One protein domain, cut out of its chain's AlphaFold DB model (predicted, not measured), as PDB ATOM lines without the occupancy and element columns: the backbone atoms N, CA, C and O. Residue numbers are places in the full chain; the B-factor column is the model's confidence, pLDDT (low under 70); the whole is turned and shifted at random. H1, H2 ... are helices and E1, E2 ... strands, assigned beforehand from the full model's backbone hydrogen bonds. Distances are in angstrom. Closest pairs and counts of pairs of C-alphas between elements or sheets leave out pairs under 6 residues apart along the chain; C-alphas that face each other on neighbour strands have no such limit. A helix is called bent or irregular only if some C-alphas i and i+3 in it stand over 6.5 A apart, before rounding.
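Overview. This is residues 3 to 82 of the 264 residues of an uncharacterized protein of Jimgerdemannia flammicorona (UniProt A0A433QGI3). Two antiparallel ribbons of two strands, E1 with E2 and E3 with E4, cross each other loosely, with helix H1 at one end of the domain and the short helix H2 at the other. The long loop between E1 and E2 carries that ribbon onward, and its tip, residues 18 to 24, sticks out free. The printed part has 80 residues, with two named helices and four named strands in the order E1, E2, H1, E3, H2, E4; the class is mixed, helices and strands, with 38 residues, under half, in named elements. The whole is only just loose, close to compact, with a radius of gyration of the C-alphas of 14.0 A, and elongated, spanning 40 by 24 by 18 A.

Along the chain. After residues 3 to 8, strand E1 takes residues 9 to 12, 10.2 A long, with C-alpha 9 at (-40.918, 29.331, -19.816). E2 is residues 28 to 31, 9.6 A. Helix H1 is residues 37 to 47, 15.1 A, beginning at C-alpha 37 (-51.782, 35.109, -17.434). E3 is residues 52 to 57, 16.1 A. H2 is residues 66 to 72, 10.2 A; it is only just irregular, with C-alphas 67 and 70 6.7 A apart. E4 is residues 76 to 81, 15.5 A, ending at C-alpha 81 (-43.297, 23.690, -8.035).

Arrangement. E1 and E2 form a hairpin, antiparallel at 168 degrees between their directions; N 10 and O 30 are 2.9 A apart, within hydrogen-bond range. The closest C-alphas of E1 and E3, those of Val 11 and Ile 56, are 7.2 A apart. E2 is apart from E3 and from E4. E3 and E4 are antiparallel at 154 degrees, with N 54 and O 79 at 2.9 A and N 77 and O 56 at 2.9 A, within hydrogen-bond range. The closest C-alphas of H1 and E3, those of Ser 45 and Ala 52, are 6.5 A apart; those of H1 and E4, Phe 46 and Leu 81, are 7.2 A apart. H1 and H2 are apart. In H1 every O i to N i+4 pair is within hydrogen-bond range; in H2 1 of 3 is, beside 2 of 4 O i to N i+3 pairs.

Size, cuts and confidence. The C-alphas of Gly 48 and Ser 67, the two farthest apart, are 42.4 A from each other. The printed part has no cut. The link from E1 to E2, 15 residues, is long; the link from E3 to H2, 8 residues, is short. The links from E2 to H1, from H1 to E3 and from H2 to E4 are tight. The mean pLDDT of the printed part is 86.6, and no printed residue is under 70.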
ATOM      1  N   THR A   3     -47.987  25.467 -17.537       87.62
ATOM      2  CA  THR A   3     -48.998  25.395 -16.476       87.62
ATOM      3  C   THR A   3     -50.358  25.733 -17.078       87.62
ATOM      4  O   THR A   3     -50.426  26.531 -18.012       87.62
ATOM      5  N   ALA A   4     -51.423  25.048 -16.650       83.19
ATOM      6  CA  ALA A   4     -52.750  25.147 -17.276       83.19
ATOM      7  C   ALA A   4     -52.707  25.082 -18.827       83.19
ATOM      8  O   ALA A   4     -53.352  25.866 -19.517       83.19
ATOM      9  N   ASN A   5     -51.889  24.174 -19.383       84.94
ATOM     10  CA  ASN A   5     -51.633  24.004 -20.826       84.94
ATOM     11  C   ASN A   5     -51.069  25.233 -21.568       84.94
ATOM     12  O   ASN A   5     -51.052  25.250 -22.795       84.94
ATOM     13  N   THR A   6     -50.564  26.230 -20.846       90.12
ATOM     14  CA  THR A   6     -49.953  27.439 -21.407       90.12
ATOM     15  C   THR A   6     -48.452  27.426 -21.166       90.12
ATOM     16  O   THR A   6     -48.005  27.101 -20.063       90.12
ATOM     17  N   THR A   7     -47.660  27.755 -22.188       91.06
ATOM     18  CA  THR A   7     -46.199  27.835 -22.060       91.06
ATOM     19  C   THR A   7     -45.832  29.048 -21.220       91.06
ATOM     20  O   THR A   7     -46.254  30.163 -21.508       91.06
ATOM     21  N   VAL A   8     -45.040  28.822 -20.177       90.62
ATOM     22  CA  VAL A   8     -44.651  29.851 -19.197       90.62
ATOM     23  C   VAL A   8     -43.137  30.014 -19.066       90.62
ATOM     24  O   VAL A   8     -42.648  30.783 -18.246       90.62
ATOM     25  N   GLY A   9     -42.369  29.257 -19.841       90.31
ATOM     26  CA  GLY A   9     -40.918  29.331 -19.816       90.31
ATOM     27  C   GLY A   9     -40.263  28.123 -20.457       90.31
ATOM     28  O   GLY A   9     -40.934  27.147 -20.806       90.31
ATOM     29  N   ASP A  10     -38.944  28.161 -20.538       90.25
ATOM     30  CA  ASP A  10     -38.119  27.109 -21.115       90.25
ATOM     31  C   ASP A  10     -37.476  26.262 -20.028       90.25
ATOM     32  O   ASP A  10     -37.274  26.703 -18.899       90.25
ATOM     33  N   VAL A  11     -37.177  25.006 -20.353       90.19
ATOM     34  CA  VAL A  11     -36.460  24.108 -19.447       90.19
ATOM     35  C   VAL A  11     -35.322  23.465 -20.201       90.19
ATOM     36  O   VAL A  11     -35.531  22.856 -21.247       90.19
ATOM     37  N   VAL A  12     -34.129  23.576 -19.636       90.50
ATOM     38  CA  VAL A  12     -32.905  23.026 -20.196       90.50
ATOM     39  C   VAL A  12     -32.376  21.939 -19.270       90.50
ATOM     40  O   VAL A  12     -32.150  22.156 -18.080       90.50
ATOM     41  N   LEU A  13     -32.155  20.758 -19.844       87.94
ATOM     42  CA  LEU A  13     -31.422  19.653 -19.232       87.94
ATOM     43  C   LEU A  13     -30.005  19.663 -19.808       87.94
ATOM     44  O   LEU A  13     -29.758  19.121 -20.886       87.94
ATOM     45  N   GLN A  14     -29.080  20.342 -19.131       84.50
ATOM     46  CA  GLN A  14     -27.700  20.448 -19.608       84.50
ATOM     47  C   GLN A  14     -26.992  19.090 -19.500       84.50
ATOM     48  O   GLN A  14     -27.101  18.418 -18.476       84.50
ATOM     49  N   ASN A  15     -26.249  18.704 -20.543       82.00
ATOM     50  CA  ASN A  15     -25.438  17.478 -20.578       82.00
ATOM     51  C   ASN A  15     -26.213  16.199 -20.199       82.00
ATOM     52  O   ASN A  15     -25.704  15.339 -19.476       82.00
ATOM     53  N   LEU A  16     -27.454  16.083 -20.683       83.88
ATOM     54  CA  LEU A  16     -28.332  14.952 -20.393       83.88
ATOM     55  C   LEU A  16     -27.661  13.618 -20.759       83.88
ATOM     56  O   LEU A  16     -27.509  13.283 -21.931       83.88
ATOM     57  N   THR A  17     -27.305  12.844 -19.736       84.00
ATOM     58  CA  THR A  17     -26.756  11.491 -19.867       84.00
ATOM     59  C   THR A  17     -27.725  10.523 -19.211       84.00
ATOM     60  O   THR A  17     -28.139  10.743 -18.074       84.00
ATOM     61  N   LEU A  18     -28.104   9.467 -19.930       83.38
ATOM     62  CA  LEU A  18     -29.070   8.482 -19.456       83.38
ATOM     63  C   LEU A  18     -28.377   7.139 -19.213       83.38
ATOM     64  O   LEU A  18     -27.736   6.588 -20.107       83.38
ATOM     65  N   ALA A  19     -28.529   6.600 -18.009       87.19
ATOM     66  CA  ALA A  19     -28.160   5.237 -17.659       87.19
ATOM     67  C   ALA A  19     -29.341   4.277 -17.879       87.19
ATOM     68  O   ALA A  19     -30.504   4.686 -17.950       87.19
ATOM     69  N   ARG A  20     -29.054   2.971 -17.952       87.44
ATOM     70  CA  ARG A  20     -30.109   1.949 -17.895       87.44
ATOM     71  C   ARG A  20     -30.761   1.968 -16.511       87.44
ATOM     72  O   ARG A  20     -30.059   1.874 -15.510       87.44
ATOM     73  N   GLY A  21     -32.091   2.027 -16.482       88.12
ATOM     74  CA  GLY A  21     -32.877   2.118 -15.249       88.12
ATOM     75  C   GLY A  21     -33.342   3.549 -14.936       88.12
ATOM     76  O   GLY A  21     -33.376   4.394 -15.834       88.12
ATOM     77  N   PRO A  22     -33.758   3.824 -13.687       84.19
ATOM     78  CA  PRO A  22     -34.186   5.153 -13.256       84.19
ATOM     79  C   PRO A  22     -33.065   6.191 -13.380       84.19
ATOM     80  O   PRO A  22     -31.926   5.929 -13.002       84.19
ATOM     81  N   ASN A  23     -33.400   7.382 -13.879       83.44
ATOM     82  CA  ASN A  23     -32.470   8.499 -14.026       83.44
ATOM     83  C   ASN A  23     -32.954   9.691 -13.196       83.44
ATOM     84  O   ASN A  23     -34.125  10.058 -13.276       83.44
ATOM     85  N   SER A  24     -32.048  10.308 -12.437       85.69
ATOM     86  CA  SER A  24     -32.281  11.586 -11.757       85.69
ATOM     87  C   SER A  24     -31.388  12.639 -12.396       85.69
ATOM     88  O   SER A  24     -30.171  12.464 -12.458       85.69
ATOM     89  N   VAL A  25     -31.995  13.697 -12.927       85.12
ATOM     90  CA  VAL A  25     -31.309  14.727 -13.713       85.12
ATOM     91  C   VAL A  25     -31.731  16.109 -13.237       85.12
ATOM     92  O   VAL A  25     -32.908  16.353 -12.976       85.12
ATOM     93  N   ASN A  26     -30.766  17.021 -13.137       84.44
ATOM     94  CA  ASN A  26     -31.045  18.408 -12.784       84.44
ATOM     95  C   ASN A  26     -31.527  19.170 -14.020       84.44
ATOM     96  O   ASN A  26     -30.879  19.151 -15.066       84.44
ATOM     97  N   ALA A  27     -32.649  19.867 -13.871       84.12
ATOM     98  CA  ALA A  27     -33.205  20.742 -14.889       84.12
ATOM     99  C   ALA A  27     -33.096  22.198 -14.438       84.12
ATOM    100  O   ALA A  27     -33.342  22.510 -13.273       84.12
ATOM    101  N   VAL A  28     -32.766  23.090 -15.368       86.50
ATOM    102  CA  VAL A  28     -32.806  24.537 -15.141       86.50
ATOM    103  C   VAL A  28     -33.963  25.101 -15.945       86.50
ATOM    104  O   VAL A  28     -34.011  24.937 -17.163       86.50
ATOM    105  N   ALA A  29     -34.904  25.746 -15.262       86.44
ATOM    106  CA  ALA A  29     -36.025  26.417 -15.901       86.44
ATOM    107  C   ALA A  29     -35.760  27.924 -15.993       86.44
ATOM    108  O   ALA A  29     -35.387  28.553 -15.002       86.44
ATOM    109  N   GLN A  30     -35.994  28.498 -17.168       87.75
ATOM    110  CA  GLN A  30     -36.094  29.936 -17.362       87.75
ATOM    111  C   GLN A  30     -37.573  30.296 -17.445       87.75
ATOM    112  O   GLN A  30     -38.261  29.927 -18.392       87.75
ATOM    113  N   PHE A  31     -38.070  30.967 -16.414       86.56
ATOM    114  CA  PHE A  31     -39.483  31.285 -16.249       86.56
ATOM    115  C   PHE A  31     -39.757  32.739 -16.641       86.56
ATOM    116  O   PHE A  31     -39.079  33.640 -16.146       86.56
ATOM    117  N   ASP A  32     -40.759  32.954 -17.497       83.75
ATOM    118  CA  ASP A  32     -41.277  34.279 -17.839       83.75
ATOM    119  C   ASP A  32     -42.725  34.414 -17.332       83.75
ATOM    120  O   ASP A  32     -43.672  33.982 -17.999       83.75
ATOM    121  N   PRO A  33     -42.927  35.007 -16.143       80.88
ATOM    122  CA  PRO A  33     -44.260  35.175 -15.582       80.88
ATOM    123  C   PRO A  33     -45.124  36.173 -16.363       80.88
ATOM    124  O   PRO A  33     -46.343  36.063 -16.304       80.88
ATOM    125  N   ASN A  34     -44.543  37.131 -17.095       80.31
ATOM    126  CA  ASN A  34     -45.317  38.140 -17.830       80.31
ATOM    127  C   ASN A  34     -45.762  37.662 -19.213       80.31
ATOM    128  O   ASN A  34     -46.692  38.242 -19.774       80.31
ATOM    129  N   GLY A  35     -45.136  36.610 -19.742       83.88
ATOM    130  CA  GLY A  35     -45.467  36.050 -21.050       83.88
ATOM    131  C   GLY A  35     -46.896  35.503 -21.158       83.88
ATOM    132  O   GLY A  35     -47.408  35.345 -22.263       83.88
ATOM    133  N   SER A  36     -47.571  35.224 -20.035       88.31
ATOM    134  CA  SER A  36     -48.978  34.802 -20.026       88.31
ATOM    135  C   SER A  36     -49.665  35.029 -18.678       88.31
ATOM    136  O   SER A  36     -49.019  35.126 -17.637       88.31
ATOM    137  N   GLU A  37     -50.999  35.033 -18.676       86.31
ATOM    138  CA  GLU A  37     -51.782  35.109 -17.434       86.31
ATOM    139  C   GLU A  37     -51.569  33.875 -16.538       86.31
ATOM    140  O   GLU A  37     -51.479  33.993 -15.317       86.31
ATOM    141  N   ALA A  38     -51.376  32.699 -17.148       89.00
ATOM    142  CA  ALA A  38     -51.000  31.478 -16.436       89.00
ATOM    143  C   ALA A  38     -49.624  31.608 -15.756       89.00
ATOM    144  O   ALA A  38     -49.431  31.108 -14.649       89.00
ATOM    145  N   GLY A  39     -48.675  32.313 -16.382       88.06
ATOM    146  CA  GLY A  39     -47.381  32.648 -15.787       88.06
ATOM    147  C   GLY A  39     -47.527  33.527 -14.546       88.06
ATOM    148  O   GLY A  39     -46.973  33.208 -13.495       88.06
ATOM    149  N   LYS A  40     -48.343  34.583 -14.613       82.88
ATOM    150  CA  LYS A  40     -48.617  35.446 -13.454       82.88
ATOM    151  C   LYS A  40     -49.292  34.682 -12.320       82.88
ATOM    152  O   LYS A  40     -48.888  34.831 -11.171       82.88
ATOM    153  N   GLN A  41     -50.269  33.831 -12.635       84.31
ATOM    154  CA  GLN A  41     -50.928  32.977 -11.643       84.31
ATOM    155  C   GLN A  41     -49.965  31.962 -11.023       84.31
ATOM    156  O   GLN A  41     -50.016  31.740  -9.813       84.31
ATOM    157  N   LEU A  42     -49.060  31.374 -11.811       88.00
ATOM    158  CA  LEU A  42     -48.019  30.484 -11.299       88.00
ATOM    159  C   LEU A  42     -47.084  31.223 -10.332       88.00
ATOM    160  O   LEU A  42     -46.811  30.711  -9.247       88.00
ATOM    161  N   LEU A  43     -46.647  32.439 -10.686       84.69
ATOM    162  CA  LEU A  43     -45.848  33.284  -9.797       84.69
ATOM    163  C   LEU A  43     -46.621  33.628  -8.519       84.69
ATOM    164  O   LEU A  43     -46.074  33.474  -7.434       84.69
ATOM    165  N   ALA A  44     -47.884  34.043  -8.629       79.62
ATOM    166  CA  ALA A  44     -48.731  34.360  -7.480       79.62
ATOM    167  C   ALA A  44     -48.938  33.144  -6.563       79.62
ATOM    168  O   ALA A  44     -48.872  33.281  -5.347       79.62
ATOM    169  N   SER A  45     -49.116  31.948  -7.132       83.69
ATOM    170  CA  SER A  45     -49.287  30.700  -6.375       83.69
ATOM    171  C   SER A  45     -48.005  30.324  -5.639       83.69
ATOM    172  O   SER A  45     -48.036  30.067  -4.438       83.69
ATOM    173  N   PHE A  46     -46.864  30.382  -6.336       85.25
ATOM    174  CA  PHE A  46     -45.551  30.172  -5.738       85.25
ATOM    175  C   PHE A  46     -45.311  31.146  -4.582       85.25
ATOM    176  O   PHE A  46     -44.989  30.733  -3.473       85.25
ATOM    177  N   LEU A  47     -45.514  32.438  -4.822       79.62
ATOM    178  CA  LEU A  47     -45.355  33.495  -3.830       79.62
ATOM    179  C   LEU A  47     -46.321  33.352  -2.647       79.62
ATOM    180  O   LEU A  47     -45.923  33.605  -1.513       79.62
ATOM    181  N   GLY A  48     -47.546  32.888  -2.894       75.94
ATOM    182  CA  GLY A  48     -48.548  32.626  -1.863       75.94
ATOM    183  C   GLY A  48     -48.355  31.327  -1.083       75.94
ATOM    184  O   GLY A  48     -49.253  30.910  -0.354       75.94
ATOM    185  N   GLY A  49     -47.209  30.658  -1.246       79.56
ATOM    186  CA  GLY A  49     -46.899  29.415  -0.542       79.56
ATOM    187  C   GLY A  49     -47.685  28.203  -1.048       79.56
ATOM    188  O   GLY A  49     -47.614  27.137  -0.439       79.56
ATOM    189  N   GLN A  50     -48.395  28.331  -2.171       84.06
ATOM    190  CA  GLN A  50     -49.182  27.257  -2.763       84.06
ATOM    191  C   GLN A  50     -48.343  26.432  -3.732       84.06
ATOM    192  O   GLN A  50     -47.608  26.955  -4.572       84.06
ATOM    193  N   ASN A  51     -48.490  25.114  -3.638       89.19
ATOM    194  CA  ASN A  51     -47.896  24.204  -4.603       89.19
ATOM    195  C   ASN A  51     -48.601  24.354  -5.949       89.19
ATOM    196  O   ASN A  51     -49.830  24.323  -6.019       89.19
ATOM    197  N   ALA A  52     -47.823  24.457  -7.018       88.69
ATOM    198  CA  ALA A  52     -48.349  24.576  -8.364       88.69
ATOM    199  C   ALA A  52     -47.856  23.429  -9.244       88.69
ATOM    200  O   ALA A  52     -46.668  23.107  -9.275       88.69
ATOM    201  N   SER A  53     -48.773  22.823  -9.991       89.94
ATOM    202  CA  SER A  53     -48.424  21.794 -10.965       89.94
ATOM    203  C   SER A  53     -47.804  22.435 -12.203       89.94
ATOM    204  O   SER A  53     -48.381  23.337 -12.820       89.94
ATOM    205  N   VAL A  54     -46.637  21.932 -12.591       92.00
ATOM    206  CA  VAL A  54     -45.937  22.320 -13.814       92.00
ATOM    207  C   VAL A  54     -45.653  21.079 -14.647       92.00
ATOM    208  O   VAL A  54     -45.348  20.010 -14.124       92.00
ATOM    209  N   ASN A  55     -45.757  21.210 -15.963       92.00
ATOM    210  CA  ASN A  55     -45.443  20.128 -16.884       92.00
ATOM    211  C   ASN A  55     -44.284  20.540 -17.788       92.00
ATOM    212  O   ASN A  55     -44.270  21.625 -18.372       92.00
ATOM    213  N   ILE A  56     -43.296  19.669 -17.923       90.00
ATOM    214  CA  ILE A  56     -42.181  19.851 -18.844       90.00
ATOM    215  C   ILE A  56     -42.481  18.996 -20.066       90.00
ATOM    216  O   ILE A  56     -42.660  17.784 -19.966       90.00
ATOM    217  N   GLN A  57     -42.572  19.646 -21.220       91.25
ATOM    218  CA  GLN A  57     -42.933  19.019 -22.478       91.25
ATOM    219  C   GLN A  57     -41.792  19.203 -23.473       91.25
ATOM    220  O   GLN A  57     -41.341  20.325 -23.691       91.25
ATOM    221  N   GLY A  58     -41.334  18.101 -24.065       89.94
ATOM    222  CA  GLY A  58     -40.438  18.159 -25.213       89.94
ATOM    223  C   GLY A  58     -41.169  18.607 -26.478       89.94
ATOM    224  O   GLY A  58     -42.371  18.384 -26.623       89.94
ATOM    225  N   PHE A  59     -40.436  19.214 -27.405       89.81
ATOM    226  CA  PHE A  59     -40.942  19.676 -28.695       89.81
ATOM    227  C   PHE A  59     -39.959  19.325 -29.821       89.81
ATOM    228  O   PHE A  59     -38.858  18.825 -29.576       89.81
ATOM    229  N   ASN A  60     -40.369  19.549 -31.070       87.94
ATOM    230  CA  ASN A  60     -39.484  19.374 -32.218       87.94
ATOM    231  C   ASN A  60     -38.411  20.473 -32.196       87.94
ATOM    232  O   ASN A  60     -38.717  21.633 -32.458       87.94
ATOM    233  N   GLY A  61     -37.184  20.108 -31.824       87.12
ATOM    234  CA  GLY A  61     -36.116  21.063 -31.509       87.12
ATOM    235  C   GLY A  61     -35.586  20.967 -30.077       87.12
ATOM    236  O   GLY A  61     -34.654  21.686 -29.734       87.12
ATOM    237  N   SER A  62     -36.089  20.033 -29.256       87.31
ATOM    238  CA  SER A  62     -35.518  19.732 -27.931       87.31
ATOM    239  C   SER A  62     -34.029  19.346 -27.966       87.31
ATOM    240  O   SER A  62     -33.365  19.346 -26.932       87.31
ATOM    241  N   THR A  63     -33.503  18.948 -29.127       86.94
ATOM    242  CA  THR A  63     -32.088  18.635 -29.342       86.94
ATOM    243  C   THR A  63     -31.704  18.873 -30.798       86.94
ATOM    244  O   THR A  63     -32.522  18.688 -31.700       86.94
ATOM    245  N   ASN A  64     -30.432  19.197 -31.033       87.75
ATOM    246  CA  ASN A  64     -29.855  19.271 -32.377       87.75
ATOM    247  C   ASN A  64     -29.511  17.881 -32.950       87.75
ATOM    248  O   ASN A  64     -29.185  17.755 -34.129       87.75
ATOM    249  N   ILE A  65     -29.569  16.822 -32.135       86.69
ATOM    250  CA  ILE A  65     -29.284  15.451 -32.572       86.69
ATOM    251  C   ILE A  65     -30.552  14.856 -33.196       86.69
ATOM    252  O   ILE A  65     -31.464  14.423 -32.490       86.69
ATOM    253  N   VAL A  66     -30.594  14.806 -34.531       87.94
ATOM    254  CA  VAL A  66     -31.776  14.409 -35.323       87.94
ATOM    255  C   VAL A  66     -32.383  13.079 -34.867       87.94
ATOM    256  O   VAL A  66     -33.599  12.985 -34.702       87.94
ATOM    257  N   SER A  67     -31.551  12.070 -34.600       88.88
ATOM    258  CA  SER A  67     -32.007  10.737 -34.179       88.88
ATOM    259  C   SER A  67     -32.737  10.729 -32.832       88.88
ATOM    260  O   SER A  67     -33.583   9.870 -32.601       88.88
ATOM    261  N   LEU A  68     -32.445  11.686 -31.949       86.62
ATOM    262  CA  LEU A  68     -33.042  11.782 -30.616       86.62
ATOM    263  C   LEU A  68     -34.292  12.669 -30.590       86.62
ATOM    264  O   LEU A  68     -35.084  12.578 -29.654       86.62
ATOM    265  N   ASN A  69     -34.502  13.500 -31.612       86.19
ATOM    266  CA  ASN A  69     -35.597  14.467 -31.646       86.19
ATOM    267  C   ASN A  69     -36.974  13.777 -31.588       86.19
ATOM    268  O   ASN A  69     -37.854  14.198 -30.838       86.19
ATOM    269  N   GLY A  70     -37.130  12.643 -32.282       87.31
ATOM    270  CA  GLY A  70     -38.354  11.837 -32.229       87.31
ATOM    271  C   GLY A  70     -38.729  11.435 -30.800       87.31
ATOM    272  O   GLY A  70     -39.824  11.753 -30.344       87.31
ATOM    273  N   GLY A  71     -37.801  10.822 -30.060       86.81
ATOM    274  CA  GLY A  71     -38.038  10.401 -28.675       86.81
ATOM    275  C   GLY A  71     -38.184  11.572 -27.700       86.81
ATOM    276  O   GLY A  71     -39.144  11.621 -26.932       86.81
ATOM    277  N   LEU A  72     -37.272  12.550 -27.748       88.38
ATOM    278  CA  LEU A  72     -37.272  13.673 -26.804       88.38
ATOM    279  C   LEU A  72     -38.475  14.608 -26.995       88.38
ATOM    280  O   LEU A  72     -38.952  15.174 -26.014       88.38
ATOM    281  N   SER A  73     -39.018  14.734 -28.212       90.50
ATOM    282  CA  SER A  73     -40.237  15.520 -28.473       90.50
ATOM    283  C   SER A  73     -41.491  14.945 -27.798       90.50
ATOM    284  O   SER A  73     -42.463  15.665 -27.567       90.50
ATOM    285  N   GLN A  74     -41.483  13.658 -27.441       89.38
ATOM    286  CA  GLN A  74     -42.609  12.988 -26.782       89.38
ATOM    287  C   GLN A  74     -42.507  13.006 -25.254       89.38
ATOM    288  O   GLN A  74     -43.462  12.632 -24.576       89.38
ATOM    289  N   ILE A  75     -41.395  13.482 -24.686       88.44
ATOM    290  CA  ILE A  75     -41.217  13.531 -23.233       88.44
ATOM    291  C   ILE A  75     -42.267  14.442 -22.597       88.44
ATOM    292  O   ILE A  75     -42.478  15.579 -23.034       88.44
ATOM    293  N   ARG A  76     -42.909  13.934 -21.543       89.31
ATOM    294  CA  ARG A  76     -43.817  14.663 -20.653       89.31
ATOM    295  C   ARG A  76     -43.400  14.356 -19.221       89.31
ATOM    296  O   ARG A  76     -43.475  13.204 -18.804       89.31
ATOM    297  N   LEU A  77     -42.936  15.360 -18.489       88.44
ATOM    298  CA  LEU A  77     -42.549  15.225 -17.086       88.44
ATOM    299  C   LEU A  77     -43.436  16.143 -16.252       88.44
ATOM    300  O   LEU A  77     -43.291  17.365 -16.306       88.44
ATOM    301  N   GLY A  78     -44.343  15.546 -15.484       87.19
ATOM    302  CA  GLY A  78     -45.092  16.269 -14.466       87.19
ATOM    303  C   GLY A  78     -44.197  16.552 -13.265       87.19
ATOM    304  O   GLY A  78     -43.439  15.685 -12.829       87.19
ATOM    305  N   SER A  79     -44.277  17.762 -12.729       86.75
ATOM    306  CA  SER A  79     -43.608  18.140 -11.492       86.75
ATOM    307  C   SER A  79     -44.481  19.101 -10.692       86.75
ATOM    308  O   SER A  79     -45.442  19.684 -11.200       86.75
ATOM    309  N   THR A  80     -44.130  19.268  -9.427       87.81
ATOM    310  CA  THR A  80     -44.761  20.232  -8.535       87.81
ATOM    311  C   THR A  80     -43.728  21.290  -8.212       87.81
ATOM    312  O   THR A  80     -42.677  20.976  -7.657       87.81
ATOM    313  N   LEU A  81     -44.025  22.543  -8.549       87.19
ATOM    314  CA  LEU A  81     -43.297  23.690  -8.035       87.19
ATOM    315  C   LEU A  81     -43.799  23.934  -6.607       87.19
ATOM    316  O   LEU A  81     -44.956  24.339  -6.446       87.19
ATOM    317  N   PRO A  82     -42.995  23.649  -5.567       85.69
ATOM    318  CA  PRO A  82     -43.423  23.914  -4.207       85.69
ATOM    319  C   PRO A  82     -43.579  25.418  -4.009       85.69
ATOM    320  O   PRO A  82     -42.754  26.198  -4.490       85.69
TER     321      PRO A  82